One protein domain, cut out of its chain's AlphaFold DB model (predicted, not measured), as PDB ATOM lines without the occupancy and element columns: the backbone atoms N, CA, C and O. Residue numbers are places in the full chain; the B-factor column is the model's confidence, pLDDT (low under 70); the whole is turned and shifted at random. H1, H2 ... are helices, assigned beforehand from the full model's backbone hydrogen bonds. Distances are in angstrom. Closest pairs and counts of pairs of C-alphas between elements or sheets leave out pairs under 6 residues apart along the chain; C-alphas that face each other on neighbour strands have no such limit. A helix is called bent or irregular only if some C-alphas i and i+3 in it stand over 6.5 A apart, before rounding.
ATOM      1  N   GLN A  10      43.373 -34.624  85.116       77.06
ATOM      2  CA  GLN A  10      43.275 -33.577  84.101       77.06
ATOM      3  C   GLN A  10      42.970 -32.197  84.711       77.06
ATOM      4  O   GLN A  10      43.563 -31.194  84.302       77.06
ATOM      5  N   LYS A  11      42.096 -32.124  85.724       85.00
ATOM      6  CA  LYS A  11      41.817 -30.876  86.455       85.00
ATOM      7  C   LYS A  11      43.027 -30.410  87.269       85.00
ATOM      8  O   LYS A  11      43.318 -29.210  87.286       85.00
ATOM      9  N   ALA A  12      43.757 -31.330  87.900       78.81
ATOM     10  CA  ALA A  12      44.980 -31.019  88.637       78.81
ATOM     11  C   ALA A  12      46.071 -30.446  87.713       78.81
ATOM     12  O   ALA A  12      46.676 -29.419  88.034       78.81
ATOM     13  N   TRP A  13      46.257 -31.031  86.525       77.31
ATOM     14  CA  TRP A  13      47.192 -30.534  85.512       77.31
ATOM     15  C   TRP A  13      46.802 -29.161  84.965       77.31
ATOM     16  O   TRP A  13      47.655 -28.280  84.863       77.31
ATOM     17  N   GLN A  14      45.516 -28.921  84.691       82.25
ATOM     18  CA  GLN A  14      45.039 -27.603  84.253       82.25
ATOM     19  C   GLN A  14      45.221 -26.525  85.333       82.25
ATOM     20  O   GLN A  14      45.583 -25.390  85.021       82.25
ATOM     21  N   SER A  15      45.001 -26.865  86.606       81.94
ATOM     22  CA  SER A  15      45.240 -25.957  87.735       81.94
ATOM     23  C   SER A  15      46.728 -25.627  87.894       81.94
ATOM     24  O   SER A  15      47.091 -24.457  88.025       81.94
ATOM     25  N   ARG A  16      47.608 -26.633  87.784       72.75
ATOM     26  CA  ARG A  16      49.071 -26.449  87.791       72.75
ATOM     27  C   ARG A  16      49.557 -25.606  86.609       72.75
ATOM     28  O   ARG A  16      50.352 -24.695  86.811       72.75
ATOM     29  N   ALA A  17      49.024 -25.823  85.407       77.94
ATOM     30  CA  ALA A  17      49.353 -25.021  84.227       77.94
ATOM     31  C   ALA A  17      48.920 -23.549  84.374       77.94
ATOM     32  O   ALA A  17      49.670 -22.644  84.019       77.94
ATOM     33  N   LYS A  18      47.744 -23.290  84.966       82.88
ATOM     34  CA  LYS A  18      47.288 -21.924  85.289       82.88
ATOM     35  C   LYS A  18      48.125 -21.256  86.384       82.88
ATOM     36  O   LYS A  18      48.220 -20.033  86.407       82.88
ATOM     37  N   LYS A  19      48.702 -22.028  87.310       74.75
ATOM     38  CA  LYS A  19      49.673 -21.510  88.287       74.75
ATOM     39  C   LYS A  19      51.005 -21.180  87.614       74.75
ATOM     40  O   LYS A  19      51.542 -20.119  87.880       74.75
ATOM     41  N   TYR A  20      51.463 -22.007  86.675       67.94
ATOM     42  CA  TYR A  20      52.691 -21.772  85.906       67.94
ATOM     43  C   TYR A  20      52.643 -20.493  85.060       67.94
ATOM     44  O   TYR A  20      53.620 -19.753  85.011       67.94
ATOM     45  N   THR A  21      51.506 -20.193  84.425       75.31
ATOM     46  CA  THR A  21      51.354 -18.938  83.669       75.31
ATOM     47  C   THR A  21      51.333 -17.702  84.562       75.31
ATOM     48  O   THR A  21      51.721 -16.628  84.113       75.31
ATOM     49  N   LYS A  22      50.880 -17.838  85.813       80.12
ATOM     50  CA  LYS A  22      50.820 -16.740  86.788       80.12
ATOM     51  C   LYS A  22      52.125 -16.551  87.560       80.12
ATOM     52  O   LYS A  22      52.444 -15.423  87.915       80.12
ATOM     53  N   ASP A  23      52.852 -17.631  87.819       74.81
ATOM     54  CA  ASP A  23      54.121 -17.626  88.538       74.81
ATOM     55  C   ASP A  23      55.017 -18.792  88.064       74.81
ATOM     56  O   ASP A  23      54.970 -19.901  88.607       74.81
ATOM     57  N   PRO A  24      55.841 -18.570  87.026       76.69
ATOM     58  CA  PRO A  24      56.702 -19.610  86.468       76.69
ATOM     59  C   PRO A  24      57.863 -20.000  87.400       76.69
ATOM     60  O   PRO A  24      58.477 -21.054  87.212       76.69
ATOM     61  N   LEU A  25      58.186 -19.176  88.403       73.75
ATOM     62  CA  LEU A  25      59.324 -19.398  89.295       73.75
ATOM     63  C   LEU A  25      58.994 -20.382  90.422       73.75
ATOM     64  O   LEU A  25      59.837 -21.223  90.745       73.75
ATOM     65  N   SER A  26      57.777 -20.344  90.975       75.25
ATOM     66  CA  SER A  26      57.369 -21.281  92.033       75.25
ATOM     67  C   SER A  26      57.328 -22.732  91.558       75.25
ATOM     68  O   SER A  26      57.820 -23.618  92.254       75.25
ATOM     69  N   LEU A  27      56.845 -22.991  90.342       68.50
ATOM     70  CA  LEU A  27      56.813 -24.352  89.799       68.50
ATOM     71  C   LEU A  27      58.218 -24.871  89.454       68.50
ATOM     72  O   LEU A  27      58.492 -26.061  89.595       68.50
ATOM     73  N   LYS A  28      59.134 -23.989  89.029       78.69
ATOM     74  CA  LYS A  28      60.547 -24.343  88.818       78.69
ATOM     75  C   LYS A  28      61.208 -24.763  90.133       78.69
ATOM     76  O   LYS A  28      61.962 -25.733  90.140       78.69
ATOM     77  N   ALA A  29      60.902 -24.066  91.227       77.00
ATOM     78  CA  ALA A  29      61.360 -24.443  92.560       77.00
ATOM     79  C   ALA A  29      60.766 -25.791  93.005       77.00
ATOM     80  O   ALA A  29      61.497 -26.639  93.507       77.00
ATOM     81  N   GLU A  30      59.477 -26.031  92.746       78.31
ATOM     82  CA  GLU A  30      58.808 -27.299  93.066       78.31
ATOM     83  C   GLU A  30      59.390 -28.479  92.262       78.31
ATOM     84  O   GLU A  30      59.710 -29.526  92.819       78.31
ATOM     85  N   ILE A  31      59.620 -28.297  90.955       81.56
ATOM     86  CA  ILE A  31      60.273 -29.298  90.096       81.56
ATOM     87  C   ILE A  31      61.692 -29.588  90.579       81.56
ATOM     88  O   ILE A  31      62.113 -30.744  90.566       81.56
ATOM     89  N   GLN A  32      62.435 -28.561  90.991       79.44
ATOM     90  CA  GLN A  32      63.771 -28.756  91.536       79.44
ATOM     91  C   GLN A  32      63.715 -29.560  92.841       79.44
ATOM     92  O   GLN A  32      64.431 -30.548  92.958       79.44
ATOM     93  N   ALA A  33      62.788 -29.241  93.748       79.62
ATOM     94  CA  ALA A  33      62.586 -29.995  94.983       79.62
ATOM     95  C   ALA A  33      62.219 -31.472  94.726       79.62
ATOM     96  O   ALA A  33      62.737 -32.370  95.396       79.62
ATOM     97  N   TYR A  34      61.380 -31.756  93.720       85.88
ATOM     98  CA  TYR A  34      61.084 -33.136  93.319       85.88
ATOM     99  C   TYR A  34      62.301 -33.845  92.722       85.88
ATOM    100  O   TYR A  34      62.534 -35.009  93.038       85.88
ATOM    101  N   LYS A  35      63.097 -33.170  91.883       82.06
ATOM    102  CA  LYS A  35      64.341 -33.738  91.341       82.06
ATOM    103  C   LYS A  35      65.329 -34.080  92.451       82.06
ATOM    104  O   LYS A  35      65.895 -35.170  92.431       82.06
ATOM    105  N   ASP A  36      65.483 -33.191  93.425       85.75
ATOM    106  CA  ASP A  36      66.373 -33.393  94.567       85.75
ATOM    107  C   ASP A  36      65.896 -34.582  95.415       85.75
ATOM    108  O   ASP A  36      66.684 -35.467  95.745       85.75
ATOM    109  N   SER A  37      64.584 -34.683  95.653       82.69
ATOM    110  CA  SER A  37      63.973 -35.818  96.357       82.69
ATOM    111  C   SER A  37      64.167 -37.140  95.605       82.69
ATOM    112  O   SER A  37      64.543 -38.146  96.199       82.69
ATOM    113  N   ILE A  38      63.954 -37.160  94.285       84.69
ATOM    114  CA  ILE A  38      64.165 -38.358  93.454       84.69
ATOM    115  C   ILE A  38      65.632 -38.790  93.490       84.69
ATOM    116  O   ILE A  38      65.914 -39.984  93.580       84.69
ATOM    117  N   ASN A  39      66.569 -37.845  93.421       82.56
ATOM    118  CA  ASN A  39      67.995 -38.147  93.488       82.56
ATOM    119  C   ASN A  39      68.388 -38.704  94.859       82.56
ATOM    120  O   ASN A  39      69.112 -39.696  94.911       82.56
ATOM    121  N   TYR A  40      67.850 -38.133  95.938       86.31
ATOM    122  CA  TYR A  40      68.023 -38.648  97.294       86.31
ATOM    123  C   TYR A  40      67.533 -40.099  97.413       86.31
ATOM    124  O   TYR A  40      68.294 -40.977  97.811       86.31
ATOM    125  N   TRP A  41      66.301 -40.387  96.977       79.38
ATOM    126  CA  TRP A  41      65.746 -41.745  97.041       79.38
ATOM    127  C   TRP A  41      66.479 -42.735  96.136       79.38
ATOM    128  O   TRP A  41      66.674 -43.885  96.514       79.38
ATOM    129  N   LYS A  42      66.949 -42.302  94.961       85.06
ATOM    130  CA  LYS A  42      67.797 -43.134  94.096       85.06
ATOM    131  C   LYS A  42      69.123 -43.483  94.761       85.06
ATOM    132  O   LYS A  42      69.563 -44.623  94.658       85.06
ATOM    133  N   GLN A  43      69.758 -42.527  95.436       78.94
ATOM    134  CA  GLN A  43      70.991 -42.778  96.181       78.94
ATOM    135  C   GLN A  43      70.737 -43.705  97.372       78.94
ATOM    136  O   GLN A  43      71.494 -44.652  97.562       78.94
ATOM    137  N   ALA A  44      69.648 -43.498  98.116       77.69
ATOM    138  CA  ALA A  44      69.246 -44.362  99.223       77.69
ATOM    139  C   ALA A  44      68.949 -45.804  98.765       77.69
ATOM    140  O   ALA A  44      69.433 -46.749  99.381       77.69
ATOM    141  N   ASN A  45      68.240 -45.990  97.648       79.56
ATOM    142  CA  ASN A  45      67.992 -47.322  97.087       79.56
ATOM    143  C   ASN A  45      69.282 -47.987  96.611       79.56
ATOM    144  O   ASN A  45      69.519 -49.146  96.934       79.56
ATOM    145  N   LYS A  46      70.156 -47.241  95.924       78.94
ATOM    146  CA  LYS A  46      71.469 -47.746  95.512       78.94
ATOM    147  C   LYS A  46      72.280 -48.211  96.730       78.94
ATOM    148  O   LYS A  46      72.885 -49.274  96.689       78.94
ATOM    149  N   ARG A  47      72.253 -47.451  97.833       67.88
ATOM    150  CA  ARG A  47      72.895 -47.814  99.110       67.88
ATOM    151  C   ARG A  47      72.328 -49.100  99.704       67.88
ATOM    152  O   ARG A  47      73.100 -49.960 100.113       67.88
ATOM    153  N   LEU A  48      71.004 -49.247  99.720       72.94
ATOM    154  CA  LEU A  48      70.345 -50.452 100.225       72.94
ATOM    155  C   LEU A  48      70.690 -51.684  99.378       72.94
ATOM    156  O   LEU A  48      71.060 -52.716  99.935       72.94
ATOM    157  N   GLU A  49      70.669 -51.560  98.050       72.75
ATOM    158  CA  GLU A  49      71.078 -52.625  97.122       72.75
ATOM    159  C   GLU A  49      72.539 -53.051  97.337       72.75
ATOM    160  O   GLU A  49      72.848 -54.241  97.350       72.75
ATOM    161  N   LEU A  50      73.436 -52.090  97.571       64.88
ATOM    162  CA  LEU A  50      74.855 -52.353  97.822       64.88
ATOM    163  C   LEU A  50      75.109 -52.972  99.206       64.88
ATOM    164  O   LEU A  50      75.938 -53.872  99.324       64.88
ATOM    165  N   SER A  51      74.361 -52.550 100.231       62.72
ATOM    166  CA  SER A  51      74.431 -53.126 101.581       62.72
ATOM    167  C   SER A  51      73.902 -54.566 101.648       62.72
ATOM    168  O   SER A  51      74.414 -55.378 102.417       62.72
ATOM    169  N   GLY A  52      72.937 -54.925 100.792       60.75
ATOM    170  CA  GLY A  52      72.418 -56.291 100.672       60.75
ATOM    171  C   GLY A  52      73.372 -57.269  99.974       60.75
ATOM    172  O   GLY A  52      73.177 -58.478 100.076       60.75
ATOM    173  N   SER A  53      74.413 -56.773  99.293       57.28
ATOM    174  CA  SER A  53      75.364 -57.584  98.517       57.28
ATOM    175  C   SER A  53      76.630 -57.996  99.294       57.28
ATOM    176  O   SER A  53      77.546 -58.561  98.697       57.28
ATOM    177  N   GLY A  54      76.714 -57.738 100.606       53.69
ATOM    178  CA  GLY A  54      77.831 -58.199 101.449       53.69
ATOM    179  C   GLY A  54      79.146 -57.419 101.301       53.69
ATOM    180  O   GLY A  54      80.188 -57.920 101.710       53.69
ATOM    181  N   GLY A  55      79.119 -56.211 100.726       56.75
ATOM    182  CA  GLY A  55      80.280 -55.317 100.657       56.75
ATOM    183  C   GLY A  55      80.390 -54.420 101.894       56.75
ATOM    184  O   GLY A  55      79.402 -53.795 102.276       56.75
ATOM    185  N   ASP A  56      81.586 -54.368 102.488       64.50
ATOM    186  CA  ASP A  56      81.970 -53.655 103.718       64.50
ATOM    187  C   ASP A  56      81.127 -52.412 104.055       64.50
ATOM    188  O   ASP A  56      81.279 -51.340 103.467       64.50
ATOM    189  N   MET A  57      80.286 -52.541 105.086       65.06
ATOM    190  CA  MET A  57      79.533 -51.440 105.710       65.06
ATOM    191  C   MET A  57      80.422 -50.228 106.037       65.06
ATOM    192  O   MET A  57      80.005 -49.091 105.831       65.06
ATOM    193  N   ALA A  58      81.667 -50.468 106.462       69.44
ATOM    194  CA  ALA A  58      82.630 -49.423 106.806       69.44
ATOM    195  C   ALA A  58      82.987 -48.516 105.612       69.44
ATOM    196  O   ALA A  58      83.105 -47.302 105.771       69.44
ATOM    197  N   TYR A  59      83.086 -49.078 104.403       72.94
ATOM    198  CA  TYR A  59      83.355 -48.298 103.192       72.94
ATOM    199  C   TYR A  59      82.178 -47.371 102.854       72.94
ATOM    200  O   TYR A  59      82.363 -46.218 102.466       72.94
ATOM    201  N   TRP A  60      80.943 -47.844 103.039       70.94
ATOM    202  CA  TRP A  60      79.745 -47.052 102.753       70.94
ATOM    203  C   TRP A  60      79.466 -45.960 103.786       70.94
ATOM    204  O   TRP A  60      78.935 -44.909 103.411       70.94
ATOM    205  N   GLU A  61      79.832 -46.177 105.050       77.81
ATOM    206  CA  GLU A  61      79.806 -45.148 106.096       77.81
ATOM    207  C   GLU A  61      80.819 -44.034 105.813       77.81
ATOM    208  O   GLU A  61      80.474 -42.853 105.889       77.81
ATOM    209  N   GLU A  62      82.037 -44.387 105.393       80.50
ATOM    210  CA  GLU A  62      83.045 -43.401 104.999       80.50
ATOM    211  C   GLU A  62      82.578 -42.585 103.786       80.50
ATOM    212  O   GLU A  62      82.613 -41.351 103.817       80.50
ATOM    213  N   VAL A  63      82.029 -43.244 102.760       80.44
ATOM    214  CA  VAL A  63      81.442 -42.566 101.593       80.44
ATOM    215  C   VAL A  63      80.275 -41.653 101.993       80.44
ATOM    216  O   VAL A  63      80.152 -40.566 101.427       80.44
ATOM    217  N   ASP A  64      79.449 -42.030 102.978       80.25
ATOM    218  CA  ASP A  64      78.390 -41.149 103.499       80.25
ATOM    219  C   ASP A  64      78.968 -39.896 104.133       80.25
ATOM    220  O   ASP A  64      78.527 -38.783 103.850       80.25
ATOM    221  N   SER A  65      79.971 -40.082 104.991       83.75
ATOM    222  CA  SER A  65      80.585 -38.986 105.727       83.75
ATOM    223  C   SER A  65      81.190 -37.970 104.758       83.75
ATOM    224  O   SER A  65      80.961 -36.765 104.889       83.75
ATOM    225  N   LEU A  66      81.853 -38.452 103.703       85.50
ATOM    226  CA  LEU A  66      82.422 -37.620 102.651       85.50
ATOM    227  C   LEU A  66      81.334 -36.912 101.835       85.50
ATOM    228  O   LEU A  66      81.463 -35.721 101.554       85.50
ATOM    229  N   GLN A  67      80.232 -37.589 101.504       83.88
ATOM    230  CA  GLN A  67      79.098 -36.964 100.814       83.88
ATOM    231  C   GLN A  67      78.442 -35.865 101.657       83.88
ATOM    232  O   GLN A  67      78.161 -34.781 101.141       83.88
ATOM    233  N   GLN A  68      78.249 -36.094 102.957       87.06
ATOM    234  CA  GLN A  68      77.719 -35.083 103.873       87.06
ATOM    235  C   GLN A  68      78.652 -33.868 103.982       87.06
ATOM    236  O   GLN A  68      78.180 -32.727 104.009       87.06
ATOM    237  N   VAL A  69      79.972 -34.091 103.997       89.88
ATOM    238  CA  VAL A  69      80.974 -33.015 103.983       89.88
ATOM    239  C   VAL A  69      80.909 -32.218 102.679       89.88
ATOM    240  O   VAL A  69      80.882 -30.990 102.735       89.88
ATOM    241  N   ILE A  70      80.807 -32.879 101.520       88.62
ATOM    242  CA  ILE A  70      80.660 -32.200 100.221       88.62
ATOM    243  C   ILE A  70      79.413 -31.314 100.218       88.62
ATOM    244  O   ILE A  70      79.505 -30.129  99.903       88.62
ATOM    245  N   VAL A  71      78.260 -31.842 100.643       90.44
ATOM    246  CA  VAL A  71      77.006 -31.069 100.707       90.44
ATOM    247  C   VAL A  71      77.140 -29.865 101.646       90.44
ATOM    248  O   VAL A  71      76.655 -28.774 101.333       90.44
ATOM    249  N   ARG A  72      77.813 -30.026 102.793       90.50
ATOM    250  CA  ARG A  72      78.078 -28.920 103.723       90.50
ATOM    251  C   ARG A  72      78.934 -27.833 103.070       90.50
ATOM    252  O   ARG A  72      78.539 -26.669 103.105       90.50
ATOM    253  N   LEU A  73      80.048 -28.213 102.449       92.00
ATOM    254  CA  LEU A  73      80.967 -27.284 101.788       92.00
ATOM    255  C   LEU A  73      80.303 -26.561 100.611       92.00
ATOM    256  O   LEU A  73      80.484 -25.361 100.440       92.00
ATOM    257  N   GLU A  74      79.473 -27.249  99.827       90.25
ATOM    258  CA  GLU A  74      78.712 -26.615  98.747       90.25
ATOM    259  C   GLU A  74      77.707 -25.578  99.259       90.25
ATOM    260  O   GLU A  74      77.472 -24.555  98.606       90.25
ATOM    261  N   ASN A  75      77.075 -25.839 100.405       91.62
ATOM    262  CA  ASN A  75      76.154 -24.893 101.026       91.62
ATOM    263  C   ASN A  75      76.898 -23.669 101.567       91.62
ATOM    264  O   ASN A  75      76.446 -22.543 101.352       91.62
ATOM    265  N   GLU A  76      78.050 -23.875 102.203       91.38
ATOM    266  CA  GLU A  76      78.920 -22.800 102.683       91.38
ATOM    267  C   GLU A  76      79.438 -21.937 101.525       91.38
ATOM    268  O   GLU A  76      79.295 -20.713 101.540       91.38
ATOM    269  N   LEU A  77      79.910 -22.564 100.444       92.31
ATOM    270  CA  LEU A  77      80.345 -21.870  99.235       92.31
ATOM    271  C   LEU A  77      79.209 -21.037  98.621       92.31
ATOM    272  O   LEU A  77      79.405 -19.876  98.260       92.31
ATOM    273  N   ARG A  78      77.986 -21.579  98.559       91.56
ATOM    274  CA  ARG A  78      76.806 -20.828  98.097       91.56
ATOM    275  C   ARG A  78      76.470 -19.642  99.001       91.56
ATOM    276  O   ARG A  78      76.052 -18.602  98.489       91.56
ATOM    277  N   GLN A  79      76.626 -19.775 100.317       91.50
ATOM    278  CA  GLN A  79      76.426 -18.667 101.254       91.50
ATOM    279  C   GLN A  79      77.477 -17.571 101.052       91.50
ATOM    280  O   GLN A  79      77.106 -16.404 100.922       91.50
ATOM    281  N   LEU A  80      78.753 -17.942 100.926       89.12
ATOM    282  CA  LEU A  80      79.850 -17.002 100.677       89.12
ATOM    283  C   LEU A  80      79.687 -16.263  99.345       89.12
ATOM    284  O   LEU A  80      79.838 -15.046  99.295       89.12
ATOM    285  N   ILE A  81      79.283 -16.959  98.277       90.50
ATOM    286  CA  ILE A  81      78.981 -16.326  96.983       90.50
ATOM    287  C   ILE A  81      77.876 -15.270  97.133       90.50
ATOM    288  O   ILE A  81      77.986 -14.173  96.584       90.50
ATOM    289  N   ARG A  82      76.813 -15.562  97.896       89.31
ATOM    290  CA  ARG A  82      75.732 -14.592  98.144       89.31
ATOM    291  C   ARG A  82      76.214 -13.388  98.949       89.31
ATOM    292  O   ARG A  82      75.823 -12.270  98.625       89.31
ATOM    293  N   GLN A  83      77.047 -13.605  99.965       88.56
ATOM    294  CA  GLN A  83      77.624 -12.525 100.768       88.56
ATOM    295  C   GLN A  83      78.535 -11.629  99.926       88.56
ATOM    296  O   GLN A  83      78.372 -10.411  99.950       88.56
ATOM    297  N   ASN A  84      79.415 -12.209  99.106       88.19
ATOM    298  CA  ASN A  84      80.263 -11.440  98.195       88.19
ATOM    299  C   ASN A  84      79.436 -10.625  97.199       88.19
ATOM    300  O   ASN A  84      79.670  -9.430  97.059       88.19
ATOM    301  N   ALA A  85      78.400 -11.210  96.594       89.00
ATOM    302  CA  ALA A  85      77.522 -10.471  95.688       89.00
ATOM    303  C   ALA A  85      76.784  -9.305  96.383       89.00
ATOM    304  O   ALA A  85      76.494  -8.284  95.756       89.00
ATOM    305  N   GLN A  86      76.451  -9.433  97.672       86.19
ATOM    306  CA  GLN A  86      75.875  -8.334  98.457       86.19
ATOM    307  C   GLN A  86      76.911  -7.243  98.753       86.19
ATOM    308  O   GLN A  86      76.601  -6.060  98.608       86.19
ATOM    309  N   LEU A  87      78.132  -7.628  99.127       85.38
ATOM    310  CA  LEU A  87      79.230  -6.698  99.387       85.38
ATOM    311  C   LEU A  87      79.648  -5.939  98.125       85.38
ATOM    312  O   LEU A  87      79.838  -4.727  98.187       85.38
ATOM    313  N   GLU A  88      79.716  -6.606  96.975       84.94
ATOM    314  CA  GLU A  88      79.983  -5.968  95.683       84.94
ATOM    315  C   GLU A  88      78.918  -4.924  95.347       84.94
ATOM    316  O   GLU A  88      79.254  -3.790  95.015       84.94
ATOM    317  N   LYS A  89      77.630  -5.250  95.521       82.19
ATOM    318  CA  LYS A  89      76.536  -4.283  95.326       82.19
ATOM    319  C   LYS A  89      76.635  -3.093  96.280       82.19
ATOM    320  O   LYS A  89      76.432  -1.959  95.855       82.19
ATOM    321  N   ALA A  90      76.957  -3.333  97.551       77.44
ATOM    322  CA  ALA A  90      77.146  -2.266  98.531       77.44
ATOM    323  C   ALA A  90      78.362  -1.384  98.194       77.44
ATOM    324  O   ALA A  90      78.300  -0.165  98.345       77.44
ATOM    325  N   SER A  91      79.449  -1.981  97.700       75.19
ATOM    326  CA  SER A  91      80.643  -1.268  97.241       75.19
ATOM    327  C   SER A  91      80.353  -0.422  96.002       75.19
ATOM    328  O   SER A  91      80.668   0.763  95.990       75.19
ATOM    329  N   MET A  92      79.665  -0.978  95.002       72.12
ATOM    330  CA  MET A  92      79.243  -0.239  93.809       72.12
ATOM    331  C   MET A  92      78.311   0.924  94.161       72.12
ATOM    332  O   MET A  92      78.470   2.016  93.623       72.12
ATOM    333  N   ALA A  93      77.385   0.738  95.106       67.31
ATOM    334  CA  ALA A  93      76.543   1.827  95.598       67.31
ATOM    335  C   ALA A  93      77.375   2.932  96.276       67.31
ATOM    336  O   ALA A  93      77.143   4.114  96.034       67.31
ATOM    337  N   ARG A  94      78.388   2.568  97.074       61.53
ATOM    338  CA  ARG A  94      79.330   3.538  97.663       61.53
ATOM    339  C   ARG A  94      80.167   4.251  96.599       61.53
ATOM    340  O   ARG A  94      80.358   5.457  96.706       61.53
ATOM    341  N   GLN A  95      80.621   3.538  95.570       60.25
ATOM    342  CA  GLN A  95      81.382   4.114  94.459       60.25
ATOM    343  C   GLN A  95      80.538   5.093  93.630       60.25
ATOM    344  O   GLN A  95      81.005   6.180  93.302       60.25
ATOM    345  N   GLN A  96      79.268   4.775  93.375       58.97
ATOM    346  CA  GLN A  96      78.346   5.697  92.706       58.97
ATOM    347  C   GLN A  96      78.108   6.976  93.523       58.97
ATOM    348  O   GLN A  96      78.044   8.061  92.952       58.97
ATOM    349  N   VAL A  97      78.042   6.883  94.857       55.19
ATOM    350  CA  VAL A  97      77.992   8.073  95.725       55.19
ATOM    351  C   VAL A  97      79.282   8.895  95.604       55.19
ATOM    352  O   VAL A  97      79.209  10.120  95.504       55.19
ATOM    353  N   THR A  98      80.453   8.253  95.525       52.47
ATOM    354  CA  THR A  98      81.718   8.977  95.320       52.47
ATOM    355  C   THR A  98      81.841   9.624  93.937       52.47
ATOM    356  O   THR A  98      82.360  10.739  93.851       52.47
ATOM    357  N   ASP A  99      81.315   8.995  92.882       52.56
ATOM    358  CA  ASP A  99      81.346   9.519  91.505       52.56
ATOM    359  C   ASP A  99      80.380  10.695  91.292       52.56
ATOM    360  O   ASP A  99      80.639  11.568  90.465       52.56
ATOM    361  N   LEU A 100      79.329  10.816  92.114       55.84
ATOM    362  CA  LEU A 100      78.484  12.019  92.207       55.84
ATOM    363  C   LEU A 100      79.207  13.221  92.859       55.84
ATOM    364  O   LEU A 100      78.586  14.240  93.163       55.84
TER     365      LEU A 100
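This is residues 10 to 100 of the 181 residues of an uncharacterized protein of Bacteroidetes bacterium (UniProt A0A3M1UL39). Three helices make a flat, open zigzag: H2 and the much longer H3 form a narrow V, joined at one end by residues 52 to 56, and the short H1 folds back at a steep angle from the other end of H2. H3 makes the length of the whole, and the space between the arms of the V is empty away from the turn. The printed part has 91 residues with three named helices in the order H1, H2, H3 and no named strand, and its class is all helix. It is extended, with a radius of gyration of the C-alphas of 21.9 A and spans of 71 by 45 by 8 A.

H1, residues 10 to 22, and H2, residues 24 to 51, only just touch, with 3 pairs of C-alphas within 8 A, and they touch only at the corner by their link. H1 takes part with residues 19 to 20 alone and H2 with residues 26 to 27 alone; the closest C-alphas are those of Tyr 20 and Leu 27, 6.2 A apart. The two run opposite ways at a steep tilt of 58 degrees. H2 and H3, residues 57 to 99, are close but not clearly touching, with 2 pairs of C-alphas within 8 A. Their closest C-alphas are those of Ser 51 and Met 57, 6.8 A apart. They run opposite ways at a shallow tilt of 24 degrees, and their centres are 22.0 A apart. H1 and H3 are apart. In H1 and H3 every O i to N i+4 pair is within hydrogen-bond range; in H2 it is 23 of 24.

H1 begins at C-alpha 10, at (43.275, -33.577, 84.101), and measures 18.6 A from first to last C-alpha. H2 begins at C-alpha 24, at (56.702, -19.610, 86.468), and measures 40.8 A to C-alpha 51. H3 begins at C-alpha 57, at (79.533, -51.440, 105.710), and ends 62.6 A away at C-alpha 99, at (81.346, 9.519, 91.505). No helix is bent.

The two C-alphas farthest apart are those of Gly 54 and Leu 100, at 70.8 A; the first and last printed C-alphas, of Gln 10 and Leu 100, are 58.2 A apart. Long stretches stand free, among them residues 29 to 46 of H2 and residues 65 to 100, of which 65 to 99 belong to H3. The printed part has no cut, and both links are tight, with 1 residue between H1 and H2 and 5 between H2 and H3. The mean pLDDT of the printed part is 77.6; 20 residues are under 70, namely 20, 27, 47, 50 to 58 and 93 to 100.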